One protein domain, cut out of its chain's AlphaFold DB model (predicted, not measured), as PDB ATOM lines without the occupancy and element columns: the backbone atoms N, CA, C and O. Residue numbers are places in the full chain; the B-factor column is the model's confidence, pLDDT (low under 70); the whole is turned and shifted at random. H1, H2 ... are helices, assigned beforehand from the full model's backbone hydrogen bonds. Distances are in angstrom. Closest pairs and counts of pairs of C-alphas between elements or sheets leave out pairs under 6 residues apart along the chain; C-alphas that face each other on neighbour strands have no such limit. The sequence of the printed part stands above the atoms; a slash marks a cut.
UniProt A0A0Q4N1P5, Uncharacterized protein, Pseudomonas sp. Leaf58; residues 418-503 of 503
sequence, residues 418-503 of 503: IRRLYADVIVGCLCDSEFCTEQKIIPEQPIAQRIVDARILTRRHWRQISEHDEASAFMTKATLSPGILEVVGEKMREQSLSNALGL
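What this domain is: This is residues 418 to 503 of the 503 residues of an uncharacterized protein of Pseudomonas sp. Leaf58 (UniProt A0A0Q4N1P5). A rounded cluster of short helices has the short helix H5 nearest its middle, with H2, H3, H4 and the first part of H7, residues 492 to 495, meeting H5; H1 runs side by side with H4, and H3 crosses H5 near its last residue, Met 475. The long axis runs from the first residues of H1 to the last residues, just after H7, and H6 is a single turn near H4 and H7. The printed part has 86 residues with seven named helices, H1 to H7 in order, and no named strand; its class is all helix. It is compact, with a radius of gyration of the C-alphas of 12.0 A, and rounded, with spans of 37 by 30 by 21 A.

Where its parts are: H1, residues 418 to 430, begins at C-alpha 418 (447.969, 653.749, 462.626) and is 18.4 A long from first to last C-alpha. H2 is residues 433 to 439, H3 residues 446 to 454, 12.1 A long, and H4 residues 459 to 466. H5, residues 469 to 475, ends at C-alpha 475 (458.764, 634.205, 462.902). H6 is residues 482 to 485. H7, residues 490 to 501, is 16.4 A long and ends at C-alpha 501 (461.334, 621.983, 472.566).

How they stand to each other: H5 is the hub, touching four helices. It touches H2, closest at the C-alphas of Cys 436 and Glu 470, 6.5 A, the same way at a shallow tilt of 33 degrees, only just short of steep. H3 and H5 only just touch, with 3 pairs of C-alphas within 8 A, the closest Ala 448 and Met 475 at 5.4 A, about perpendicular at 78 degrees. H7 only just touches H5, with 3 such pairs and with residues 492 to 495 alone; the closest C-alphas are those of Ser 472 and Met 492, 5.8 A. H4 and H5 touch only at the corner, and only just, with 3 such pairs, the closest Ser 466 and Ser 472 at 5.0 A. H1 and H4 touch, closest at the C-alphas of Val 427 and His 461, 6.5 A, the same way at a shallow tilt of 13 degrees. H6 is close to but not clearly touching H4, the closest C-alphas being Trp 462 and Ile 484, 7.1 A. H1 and H7 are among the pairs that stay apart. Every O i to N i+4 pair is within hydrogen-bond range in H1, H2, H3, H4, H5 and H7; H6 is too short for such a pair.

The domain as a whole: The two C-alphas farthest apart are those of Ile 418 and Leu 503, the chain's last residue, at 38.4 A. The printed part has no cut and no long link. The mean pLDDT of the printed part is 79.4; residues 433 to 446 and 500 to 503 are under 70.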
ATOM      1  N   ILE A 418     446.625 653.902 463.181       81.62
ATOM      2  CA  ILE A 418     447.969 653.749 462.626       81.62
ATOM      3  C   ILE A 418     448.534 652.363 462.906       81.62
ATOM      4  O   ILE A 418     449.161 651.793 462.020       81.62
ATOM      5  N   ARG A 419     448.303 651.787 464.094       83.31
ATOM      6  CA  ARG A 419     448.802 650.446 464.446       83.31
ATOM      7  C   ARG A 419     448.401 649.397 463.418       83.31
ATOM      8  O   ARG A 419     449.219 648.549 463.074       83.31
ATOM      9  N   ARG A 420     447.181 649.492 462.881       82.06
ATOM     10  CA  ARG A 420     446.727 648.622 461.791       82.06
ATOM     11  C   ARG A 420     447.547 648.809 460.510       82.06
ATOM     12  O   ARG A 420     448.031 647.824 459.973       82.06
ATOM     13  N   LEU A 421     447.744 650.053 460.066       85.06
ATOM     14  CA  LEU A 421     448.555 650.363 458.881       85.06
ATOM     15  C   LEU A 421     450.015 649.927 459.063       85.06
ATOM     16  O   LEU A 421     450.644 649.421 458.142       85.06
ATOM     17  N   TYR A 422     450.546 650.092 460.270       85.94
ATOM     18  CA  TYR A 422     451.889 649.661 460.625       85.94
ATOM     19  C   TYR A 422     452.012 648.130 460.609       85.94
ATOM     20  O   TYR A 422     453.003 647.591 460.125       85.94
ATOM     21  N   ALA A 423     450.985 647.411 461.070       87.31
ATOM     22  CA  ALA A 423     450.927 645.957 460.971       87.31
ATOM     23  C   ALA A 423     450.936 645.469 459.510       87.31
ATOM     24  O   ALA A 423     451.633 644.499 459.217       87.31
ATOM     25  N   ASP A 424     450.246 646.164 458.599       86.88
ATOM     26  CA  ASP A 424     450.294 645.863 457.159       86.88
ATOM     27  C   ASP A 424     451.713 646.057 456.587       86.88
ATOM     28  O   ASP A 424     452.186 645.231 455.806       86.88
ATOM     29  N   VAL A 425     452.441 647.095 457.026       86.75
ATOM     30  CA  VAL A 425     453.852 647.303 456.646       86.75
ATOM     31  C   VAL A 425     454.747 646.172 457.139       86.75
ATOM     32  O   VAL A 425     455.569 645.686 456.369       86.75
ATOM     33  N   ILE A 426     454.578 645.723 458.387       86.62
ATOM     34  CA  ILE A 426     455.358 644.604 458.940       86.62
ATOM     35  C   ILE A 426     455.147 643.346 458.108       86.62
ATOM     36  O   ILE A 426     456.121 642.694 457.749       86.62
ATOM     37  N   VAL A 427     453.894 643.011 457.786       86.88
ATOM     38  CA  VAL A 427     453.596 641.856 456.928       86.88
ATOM     39  C   VAL A 427     454.253 642.039 455.561       86.88
ATOM     40  O   VAL A 427     454.891 641.113 455.077       86.88
ATOM     41  N   GLY A 428     454.178 643.239 454.979       84.50
ATOM     42  CA  GLY A 428     454.846 643.560 453.718       84.50
ATOM     43  C   GLY A 428     456.370 643.394 453.757       84.50
ATOM     44  O   GLY A 428     456.928 642.899 452.789       84.50
ATOM     45  N   CYS A 429     457.038 643.761 454.857       83.44
ATOM     46  CA  CYS A 429     458.470 643.503 455.060       83.44
ATOM     47  C   CYS A 429     458.771 642.012 455.210       83.44
ATOM     48  O   CYS A 429     459.705 641.505 454.605       83.44
ATOM     49  N   LEU A 430     458.006 641.306 456.043       82.19
ATOM     50  CA  LEU A 430     458.253 639.891 456.319       82.19
ATOM     51  C   LEU A 430     458.017 639.023 455.079       82.19
ATOM     52  O   LEU A 430     458.736 638.056 454.869       82.19
ATOM     53  N   CYS A 431     457.039 639.377 454.249       81.38
ATOM     54  CA  CYS A 431     456.769 638.696 452.987       81.38
ATOM     55  C   CYS A 431     457.643 639.206 451.824       81.38
ATOM     56  O   CYS A 431     457.428 638.800 450.687       81.38
ATOM     57  N   ASP A 432     458.605 640.098 452.079       78.62
ATOM     58  CA  ASP A 432     459.629 640.483 451.107       78.62
ATOM     59  C   ASP A 432     460.847 639.554 451.272       78.62
ATOM     60  O   ASP A 432     461.472 639.468 452.339       78.62
ATOM     61  N   SER A 433     461.166 638.801 450.218       68.12
ATOM     62  CA  SER A 433     462.232 637.798 450.234       68.12
ATOM     63  C   SER A 433     463.628 638.420 450.347       68.12
ATOM     64  O   SER A 433     464.510 637.805 450.963       68.12
ATOM     65  N   GLU A 434     463.833 639.638 449.833       68.44
ATOM     66  CA  GLU A 434     465.094 640.382 449.967       68.44
ATOM     67  C   GLU A 434     465.317 640.777 451.432       68.44
ATOM     68  O   GLU A 434     466.341 640.428 452.026       68.44
ATOM     69  N   PHE A 435     464.293 641.359 452.064       67.38
ATOM     70  CA  PHE A 435     464.315 641.731 453.482       67.38
ATOM     71  C   PHE A 435     464.636 640.533 454.385       67.38
ATOM     72  O   PHE A 435     465.501 640.608 455.265       67.38
ATOM     73  N   CYS A 436     463.952 639.403 454.174       61.94
ATOM     74  CA  CYS A 436     464.182 638.200 454.970       61.94
ATOM     75  C   CYS A 436     465.600 637.650 454.796       61.94
ATOM     76  O   CYS A 436     466.157 637.085 455.737       61.94
ATOM     77  N   THR A 437     466.197 637.805 453.614       61.53
ATOM     78  CA  THR A 437     467.554 637.331 453.328       61.53
ATOM     79  C   THR A 437     468.612 638.210 453.990       61.53
ATOM     80  O   THR A 437     469.532 637.679 454.609       61.53
ATOM     81  N   GLU A 438     468.439 639.530 453.983       61.00
ATOM     82  CA  GLU A 438     469.316 640.460 454.704       61.00
ATOM     83  C   GLU A 438     469.225 640.280 456.228       61.00
ATOM     84  O   GLU A 438     470.236 640.287 456.930       61.00
ATOM     85  N   GLN A 439     468.023 640.040 456.767       55.81
ATOM     86  CA  GLN A 439     467.834 639.776 458.199       55.81
ATOM     87  C   GLN A 439     468.357 638.409 458.655       55.81
ATOM     88  O   GLN A 439     468.638 638.242 459.841       55.81
ATOM     89  N   LYS A 440     468.546 637.433 457.752       47.56
ATOM     90  CA  LYS A 440     469.224 636.162 458.084       47.56
ATOM     91  C   LYS A 440     470.688 636.370 458.500       47.56
ATOM     92  O   LYS A 440     471.236 635.485 459.150       47.56
ATOM     93  N   ILE A 441     471.297 637.513 458.165       39.72
ATOM     94  CA  ILE A 441     472.698 637.840 458.481       39.72
ATOM     95  C   ILE A 441     472.849 638.336 459.936       39.72
ATOM     96  O   ILE A 441     473.934 638.235 460.509       39.72
ATOM     97  N   ILE A 442     471.771 638.811 460.579       44.09
ATOM     98  CA  ILE A 442     471.807 639.285 461.973       44.09
ATOM     99  C   ILE A 442     471.453 638.112 462.914       44.09
ATOM    100  O   ILE A 442     470.321 637.625 462.868       44.09
ATOM    101  N   PRO A 443     472.382 637.608 463.755       40.66
ATOM    102  CA  PRO A 443     472.317 636.220 464.234       40.66
ATOM    103  C   PRO A 443     471.417 635.963 465.446       40.66
ATOM    104  O   PRO A 443     471.264 634.813 465.849       40.66
ATOM    105  N   GLU A 444     470.838 636.986 466.068       52.00
ATOM    106  CA  GLU A 444     470.155 636.813 467.350       52.00
ATOM    107  C   GLU A 444     468.630 636.900 467.195       52.00
ATOM    108  O   GLU A 444     468.090 637.472 466.250       52.00
ATOM    109  N   GLN A 445     467.908 636.315 468.145       56.41
ATOM    110  CA  GLN A 445     466.451 636.200 468.169       56.41
ATOM    111  C   GLN A 445     465.640 637.471 468.575       56.41
ATOM    112  O   GLN A 445     464.419 637.335 468.701       56.41
ATOM    113  N   PRO A 446     466.168 638.708 468.795       69.62
ATOM    114  CA  PRO A 446     465.369 639.731 469.471       69.62
ATOM    115  C   PRO A 446     464.272 640.363 468.601       69.62
ATOM    116  O   PRO A 446     463.289 640.839 469.157       69.62
ATOM    117  N   ILE A 447     464.375 640.379 467.266       78.88
ATOM    118  CA  ILE A 447     463.403 641.109 466.425       78.88
ATOM    119  C   ILE A 447     462.071 640.360 466.303       78.88
ATOM    120  O   ILE A 447     461.017 640.951 466.542       78.88
ATOM    121  N   ALA A 448     462.098 639.061 465.986       81.69
ATOM    122  CA  ALA A 448     460.878 638.260 465.864       81.69
ATOM    123  C   ALA A 448     460.076 638.266 467.179       81.69
ATOM    124  O   ALA A 448     458.858 638.449 467.167       81.69
ATOM    125  N   GLN A 449     460.769 638.164 468.322       84.81
ATOM    126  CA  GLN A 449     460.131 638.255 469.635       84.81
ATOM    127  C   GLN A 449     459.544 639.651 469.892       84.81
ATOM    128  O   GLN A 449     458.392 639.748 470.308       84.81
ATOM    129  N   ARG A 450     460.261 640.738 469.559       81.88
ATOM    130  CA  ARG A 450     459.730 642.115 469.663       81.88
ATOM    131  C   ARG A 450     458.445 642.311 468.844       81.88
ATOM    132  O   ARG A 450     457.545 643.011 469.302       81.88
ATOM    133  N   ILE A 451     458.334 641.697 467.660       86.31
ATOM    134  CA  ILE A 451     457.117 641.758 466.826       86.31
ATOM    135  C   ILE A 451     455.942 641.054 467.519       86.31
ATOM    136  O   ILE A 451     454.837 641.599 467.562       86.31
ATOM    137  N   VAL A 452     456.174 639.864 468.087       87.25
ATOM    138  CA  VAL A 452     455.156 639.125 468.856       87.25
ATOM    139  C   VAL A 452     454.715 639.934 470.078       87.25
ATOM    140  O   VAL A 452     453.517 640.132 470.298       87.25
ATOM    141  N   ASP A 453     455.676 640.460 470.836       85.50
ATOM    142  CA  ASP A 453     455.440 641.211 472.071       85.50
ATOM    143  C   ASP A 453     454.727 642.547 471.827       85.50
ATOM    144  O   ASP A 453     453.977 643.013 472.687       85.50
ATOM    145  N   ALA A 454     454.893 643.141 470.640       83.75
ATOM    146  CA  ALA A 454     454.186 644.357 470.250       83.75
ATOM    147  C   ALA A 454     452.663 644.159 470.138       83.75
ATOM    148  O   ALA A 454     451.922 645.135 470.252       83.75
ATOM    149  N   ARG A 455     452.183 642.919 469.933       86.31
ATOM    150  CA  ARG A 455     450.749 642.549 469.889       86.31
ATOM    151  C   ARG A 455     449.893 643.370 468.910       86.31
ATOM    152  O   ARG A 455     448.705 643.578 469.140       86.31
ATOM    153  N   ILE A 456     450.480 643.814 467.801       86.62
ATOM    154  CA  ILE A 456     449.795 644.611 466.764       86.62
ATOM    155  C   ILE A 456     449.310 643.780 465.565       86.62
ATOM    156  O   ILE A 456     448.500 644.251 464.768       86.62
ATOM    157  N   LEU A 457     449.787 642.540 465.416       88.94
ATOM    158  CA  LEU A 457     449.394 641.657 464.318       88.94
ATOM    159  C   LEU A 457     448.037 640.996 464.595       88.94
ATOM    160  O   LEU A 457     447.822 640.381 465.640       88.94
ATOM    161  N   THR A 458     447.125 641.092 463.626       89.88
ATOM    162  CA  THR A 458     445.797 640.471 463.691       89.88
ATOM    163  C   THR A 458     445.845 639.011 463.239       89.88
ATOM    164  O   THR A 458     446.797 638.572 462.597       89.88
ATOM    165  N   ARG A 459     444.767 638.251 463.487       90.69
ATOM    166  CA  ARG A 459     444.620 636.875 462.971       90.69
ATOM    167  C   ARG A 459     444.827 636.779 461.454       90.69
ATOM    168  O   ARG A 459     445.404 635.808 460.982       90.69
ATOM    169  N   ARG A 460     444.375 637.785 460.695       91.06
ATOM    170  CA  ARG A 460     444.573 637.842 459.239       91.06
ATOM    171  C   ARG A 460     446.059 637.930 458.884       91.06
ATOM    172  O   ARG A 460     446.500 637.195 458.012       91.06
ATOM    173  N   HIS A 461     446.810 638.783 459.577       92.81
ATOM    174  CA  HIS A 461     448.245 638.964 459.341       92.81
ATOM    175  C   HIS A 461     449.026 637.679 459.626       92.81
ATOM    176  O   HIS A 461     449.858 637.277 458.824       92.81
ATOM    177  N   TRP A 462     448.704 636.985 460.723       92.56
ATOM    178  CA  TRP A 462     449.342 635.709 461.060       92.56
ATOM    179  C   TRP A 462     449.114 634.617 460.010       92.56
ATOM    180  O   TRP A 462     450.041 633.868 459.714       92.56
ATOM    181  N   ARG A 463     447.920 634.550 459.405       90.19
ATOM    182  CA  ARG A 463     447.665 633.635 458.278       90.19
ATOM    183  C   ARG A 463     448.539 633.965 457.075       90.19
ATOM    184  O   ARG A 463     449.214 633.080 456.574       90.19
ATOM    185  N   GLN A 464     448.583 635.238 456.683       89.69
ATOM    186  CA  GLN A 464     449.393 635.692 455.547       89.69
ATOM    187  C   GLN A 464     450.886 635.404 455.748       89.69
ATOM    188  O   GLN A 464     451.540 634.908 454.840       89.69
ATOM    189  N   ILE A 465     451.418 635.661 456.948       89.12
ATOM    190  CA  ILE A 465     452.810 635.332 457.294       89.12
ATOM    191  C   ILE A 465     453.053 633.825 457.172       89.12
ATOM    192  O   ILE A 465     454.077 633.405 456.645       89.12
ATOM    193  N   SER A 466     452.115 633.004 457.649       89.19
ATOM    194  CA  SER A 466     452.259 631.548 457.613       89.19
ATOM    195  C   SER A 466     452.212 630.954 456.204       89.19
ATOM    196  O   SER A 466     452.682 629.831 456.023       89.19
ATOM    197  N   GLU A 467     451.612 631.649 455.242       88.44
ATOM    198  CA  GLU A 467     451.559 631.235 453.835       88.44
ATOM    199  C   GLU A 467     452.880 631.517 453.100       88.44
ATOM    200  O   GLU A 467     453.092 630.987 452.011       88.44
ATOM    201  N   HIS A 468     453.783 632.311 453.691       85.81
ATOM    202  CA  HIS A 468     455.073 632.668 453.107       85.81
ATOM    203  C   HIS A 468     456.221 631.951 453.828       85.81
ATOM    204  O   HIS A 468     456.442 632.141 455.024       85.81
ATOM    205  N   ASP A 469     456.985 631.138 453.098       83.12
ATOM    206  CA  ASP A 469     457.962 630.214 453.684       83.12
ATOM    207  C   ASP A 469     459.077 630.924 454.470       83.12
ATOM    208  O   ASP A 469     459.377 630.545 455.605       83.12
ATOM    209  N   GLU A 470     459.664 631.986 453.915       82.38
ATOM    210  CA  GLU A 470     460.715 632.768 454.574       82.38
ATOM    211  C   GLU A 470     460.196 633.543 455.792       82.38
ATOM    212  O   GLU A 470     460.853 633.546 456.835       82.38
ATOM    213  N   ALA A 471     459.016 634.161 455.679       84.44
ATOM    214  CA  ALA A 471     458.388 634.919 456.760       84.44
ATOM    215  C   ALA A 471     458.030 634.003 457.939       84.44
ATOM    216  O   ALA A 471     458.317 634.313 459.097       84.44
ATOM    217  N   SER A 472     457.446 632.844 457.627       85.94
ATOM    218  CA  SER A 472     457.128 631.780 458.574       85.94
ATOM    219  C   SER A 472     458.386 631.303 459.303       85.94
ATOM    220  O   SER A 472     458.436 631.345 460.534       85.94
ATOM    221  N   ALA A 473     459.446 630.965 458.559       82.50
ATOM    222  CA  ALA A 473     460.724 630.530 459.121       82.50
ATOM    223  C   ALA A 473     461.422 631.614 459.965       82.50
ATOM    224  O   ALA A 473     462.144 631.302 460.912       82.50
ATOM    225  N   PHE A 474     461.237 632.897 459.641       82.56
ATOM    226  CA  PHE A 474     461.733 633.994 460.469       82.56
ATOM    227  C   PHE A 474     460.957 634.096 461.788       82.56
ATOM    228  O   PHE A 474     461.561 634.203 462.857       82.56
ATOM    229  N   MET A 475     459.625 634.030 461.731       86.06
ATOM    230  CA  MET A 475     458.764 634.205 462.902       86.06
ATOM    231  C   MET A 475     458.767 633.003 463.857       86.06
ATOM    232  O   MET A 475     458.524 633.194 465.048       86.06
ATOM    233  N   THR A 476     459.116 631.796 463.399       84.75
ATOM    234  CA  THR A 476     459.293 630.609 464.267       84.75
ATOM    235  C   THR A 476     460.507 630.704 465.197       84.75
ATOM    236  O   THR A 476     460.662 629.875 466.094       84.75
ATOM    237  N   LYS A 477     461.361 631.725 465.030       82.62
ATOM    238  CA  LYS A 477     462.439 632.063 465.974       82.62
ATOM    239  C   LYS A 477     461.927 632.709 467.269       82.62
ATOM    240  O   LYS A 477     462.704 632.853 468.210       82.62
ATOM    241  N   ALA A 478     460.664 633.137 467.308       84.50
ATOM    242  CA  ALA A 478     460.024 633.724 468.482       84.50
ATOM    243  C   ALA A 478     459.160 632.706 469.236       84.50
ATOM    244  O   ALA A 478     458.682 631.719 468.678       84.50
ATOM    245  N   THR A 479     458.884 632.995 470.507       85.94
ATOM    246  CA  THR A 479     457.923 632.231 471.308       85.94
ATOM    247  C   THR A 479     456.501 632.658 470.949       85.94
ATOM    248  O   THR A 479     456.062 633.757 471.296       85.94
ATOM    249  N   LEU A 480     455.764 631.786 470.257       86.62
ATOM    250  CA  LEU A 480     454.387 632.052 469.836       86.62
ATOM    251  C   LEU A 480     453.373 631.581 470.884       86.62
ATOM    252  O   LEU A 480     453.426 630.457 471.376       86.62
ATOM    253  N   SER A 481     452.404 632.442 471.201       86.31
ATOM    254  CA  SER A 481     451.310 632.088 472.116       86.31
ATOM    255  C   SER A 481     450.325 631.084 471.485       86.31
ATOM    256  O   SER A 481     450.156 631.094 470.262       86.31
ATOM    257  N   PRO A 482     449.590 630.284 472.287       85.44
ATOM    258  CA  PRO A 482     448.609 629.319 471.776       85.44
ATOM    259  C   PRO A 482     447.583 629.923 470.808       85.44
ATOM    260  O   PRO A 482     447.321 629.354 469.755       85.44
ATOM    261  N   GLY A 483     447.083 631.132 471.092       85.88
ATOM    262  CA  GLY A 483     446.116 631.809 470.220       85.88
ATOM    263  C   GLY A 483     446.672 632.236 468.852       85.88
ATOM    264  O   GLY A 483     445.892 632.465 467.930       85.88
ATOM    265  N   ILE A 484     448.000 632.344 468.702       88.69
ATOM    266  CA  ILE A 484     448.661 632.529 467.398       88.69
ATOM    267  C   ILE A 484     448.813 631.169 466.707       88.69
ATOM    268  O   ILE A 484     448.485 631.044 465.529       88.69
ATOM    269  N   LEU A 485     449.241 630.140 467.451       87.06
ATOM    270  CA  LEU A 485     449.420 628.771 466.950       87.06
ATOM    271  C   LEU A 485     448.124 628.142 466.404       87.06
ATOM    272  O   LEU A 485     448.184 627.297 465.520       87.06
ATOM    273  N   GLU A 486     446.960 628.568 466.899       87.50
ATOM    274  CA  GLU A 486     445.637 628.166 466.393       87.50
ATOM    275  C   GLU A 486     445.294 628.736 465.006       87.50
ATOM    276  O   GLU A 486     444.339 628.294 464.369       87.50
ATOM    277  N   VAL A 487     446.017 629.764 464.556       88.94
ATOM    278  CA  VAL A 487     445.673 630.548 463.362       88.94
ATOM    279  C   VAL A 487     446.691 630.374 462.238       88.94
ATOM    280  O   VAL A 487     446.319 630.510 461.072       88.94
ATOM    281  N   VAL A 488     447.948 630.093 462.576       88.56
ATOM    282  CA  VAL A 488     449.019 629.807 461.612       88.56
ATOM    283  C   VAL A 488     448.887 628.386 461.047       88.56
ATOM    284  O   VAL A 488     448.291 627.506 461.665       88.56
ATOM    285  N   GLY A 489     449.428 628.163 459.854       84.81
ATOM    286  CA  GLY A 489     449.436 626.870 459.176       84.81
ATOM    287  C   GLY A 489     450.296 625.821 459.884       84.81
ATOM    288  O   GLY A 489     451.192 626.143 460.670       84.81
ATOM    289  N   GLU A 490     450.029 624.548 459.575       83.25
ATOM    290  CA  GLU A 490     450.638 623.383 460.237       83.25
ATOM    291  C   GLU A 490     452.170 623.437 460.232       83.25
ATOM    292  O   GLU A 490     452.787 623.290 461.282       83.25
ATOM    293  N   LYS A 491     452.781 623.792 459.095       83.06
ATOM    294  CA  LYS A 491     454.240 623.915 458.948       83.06
ATOM    295  C   LYS A 491     454.864 624.908 459.940       83.06
ATOM    296  O   LYS A 491     455.855 624.593 460.593       83.06
ATOM    297  N   MET A 492     454.276 626.100 460.087       84.44
ATOM    298  CA  MET A 492     454.766 627.127 461.021       84.44
ATOM    299  C   MET A 492     454.570 626.689 462.476       84.44
ATOM    300  O   MET A 492     455.425 626.926 463.333       84.44
ATOM    301  N   ARG A 493     453.438 626.034 462.757       85.56
ATOM    302  CA  ARG A 493     453.114 625.498 464.079       85.56
ATOM    303  C   ARG A 493     454.106 624.414 464.499       85.56
ATOM    304  O   ARG A 493     454.631 624.488 465.604       85.56
ATOM    305  N   GLU A 494     454.385 623.449 463.629       84.06
ATOM    306  CA  GLU A 494     455.340 622.362 463.877       84.06
ATOM    307  C   GLU A 494     456.753 622.894 464.116       84.06
ATOM    308  O   GLU A 494     457.372 622.550 465.119       84.06
ATOM    309  N   GLN A 495     457.233 623.798 463.257       80.88
ATOM    310  CA  GLN A 495     458.554 624.414 463.411       80.88
ATOM    311  C   GLN A 495     458.676 625.209 464.717       80.88
ATOM    312  O   GLN A 495     459.681 625.104 465.416       80.88
ATOM    313  N   SER A 496     457.640 625.969 465.083       80.50
ATOM    314  CA  SER A 496     457.632 626.734 466.336       80.50
ATOM    315  C   SER A 496     457.638 625.817 467.564       80.50
ATOM    316  O   SER A 496     458.305 626.117 468.552       80.50
ATOM    317  N   LEU A 497     456.922 624.688 467.506       79.12
ATOM    318  CA  LEU A 497     456.911 623.686 468.574       79.12
ATOM    319  C   LEU A 497     458.252 622.943 468.676       79.12
ATOM    320  O   LEU A 497     458.732 622.759 469.790       79.12
ATOM    321  N   SER A 498     458.880 622.578 467.552       77.06
ATOM    322  CA  SER A 498     460.223 621.965 467.531       77.06
ATOM    323  C   SER A 498     461.259 622.893 468.164       77.06
ATOM    324  O   SER A 498     461.965 622.496 469.089       77.06
ATOM    325  N   ASN A 499     461.259 624.171 467.763       72.38
ATOM    326  CA  ASN A 499     462.165 625.184 468.307       72.38
ATOM    327  C   ASN A 499     461.949 625.412 469.812       72.38
ATOM    328  O   ASN A 499     462.919 625.518 470.560       72.38
ATOM    329  N   ALA A 500     460.695 625.462 470.277       67.69
ATOM    330  CA  ALA A 500     460.374 625.618 471.699       67.69
ATOM    331  C   ALA A 500     460.796 624.407 472.551       67.69
ATOM    332  O   ALA A 500     461.046 624.551 473.748       67.69
ATOM    333  N   LEU A 501     460.879 623.224 471.938       68.31
ATOM    334  CA  LEU A 501     461.334 621.983 472.566       68.31
ATOM    335  C   LEU A 501     462.852 621.757 472.427       68.31
ATOM    336  O   LEU A 501     463.371 620.824 473.034       68.31
ATOM    337  N   GLY A 502     463.561 622.610 471.676       60.47
ATOM    338  CA  GLY A 502     464.997 622.482 471.413       60.47
ATOM    339  C   GLY A 502     465.365 621.285 470.527       60.47
ATOM    340  O   GLY A 502     466.449 620.728 470.704       60.47
ATOM    341  N   LEU A 503     464.450 620.874 469.639       44.78
ATOM    342  CA  LEU A 503     464.550 619.699 468.761       44.78
ATOM    343  C   LEU A 503     464.988 620.047 467.341       44.78
ATOM    344  O   LEU A 503     464.412 621.009 466.774       44.78
TER     345      LEU A 503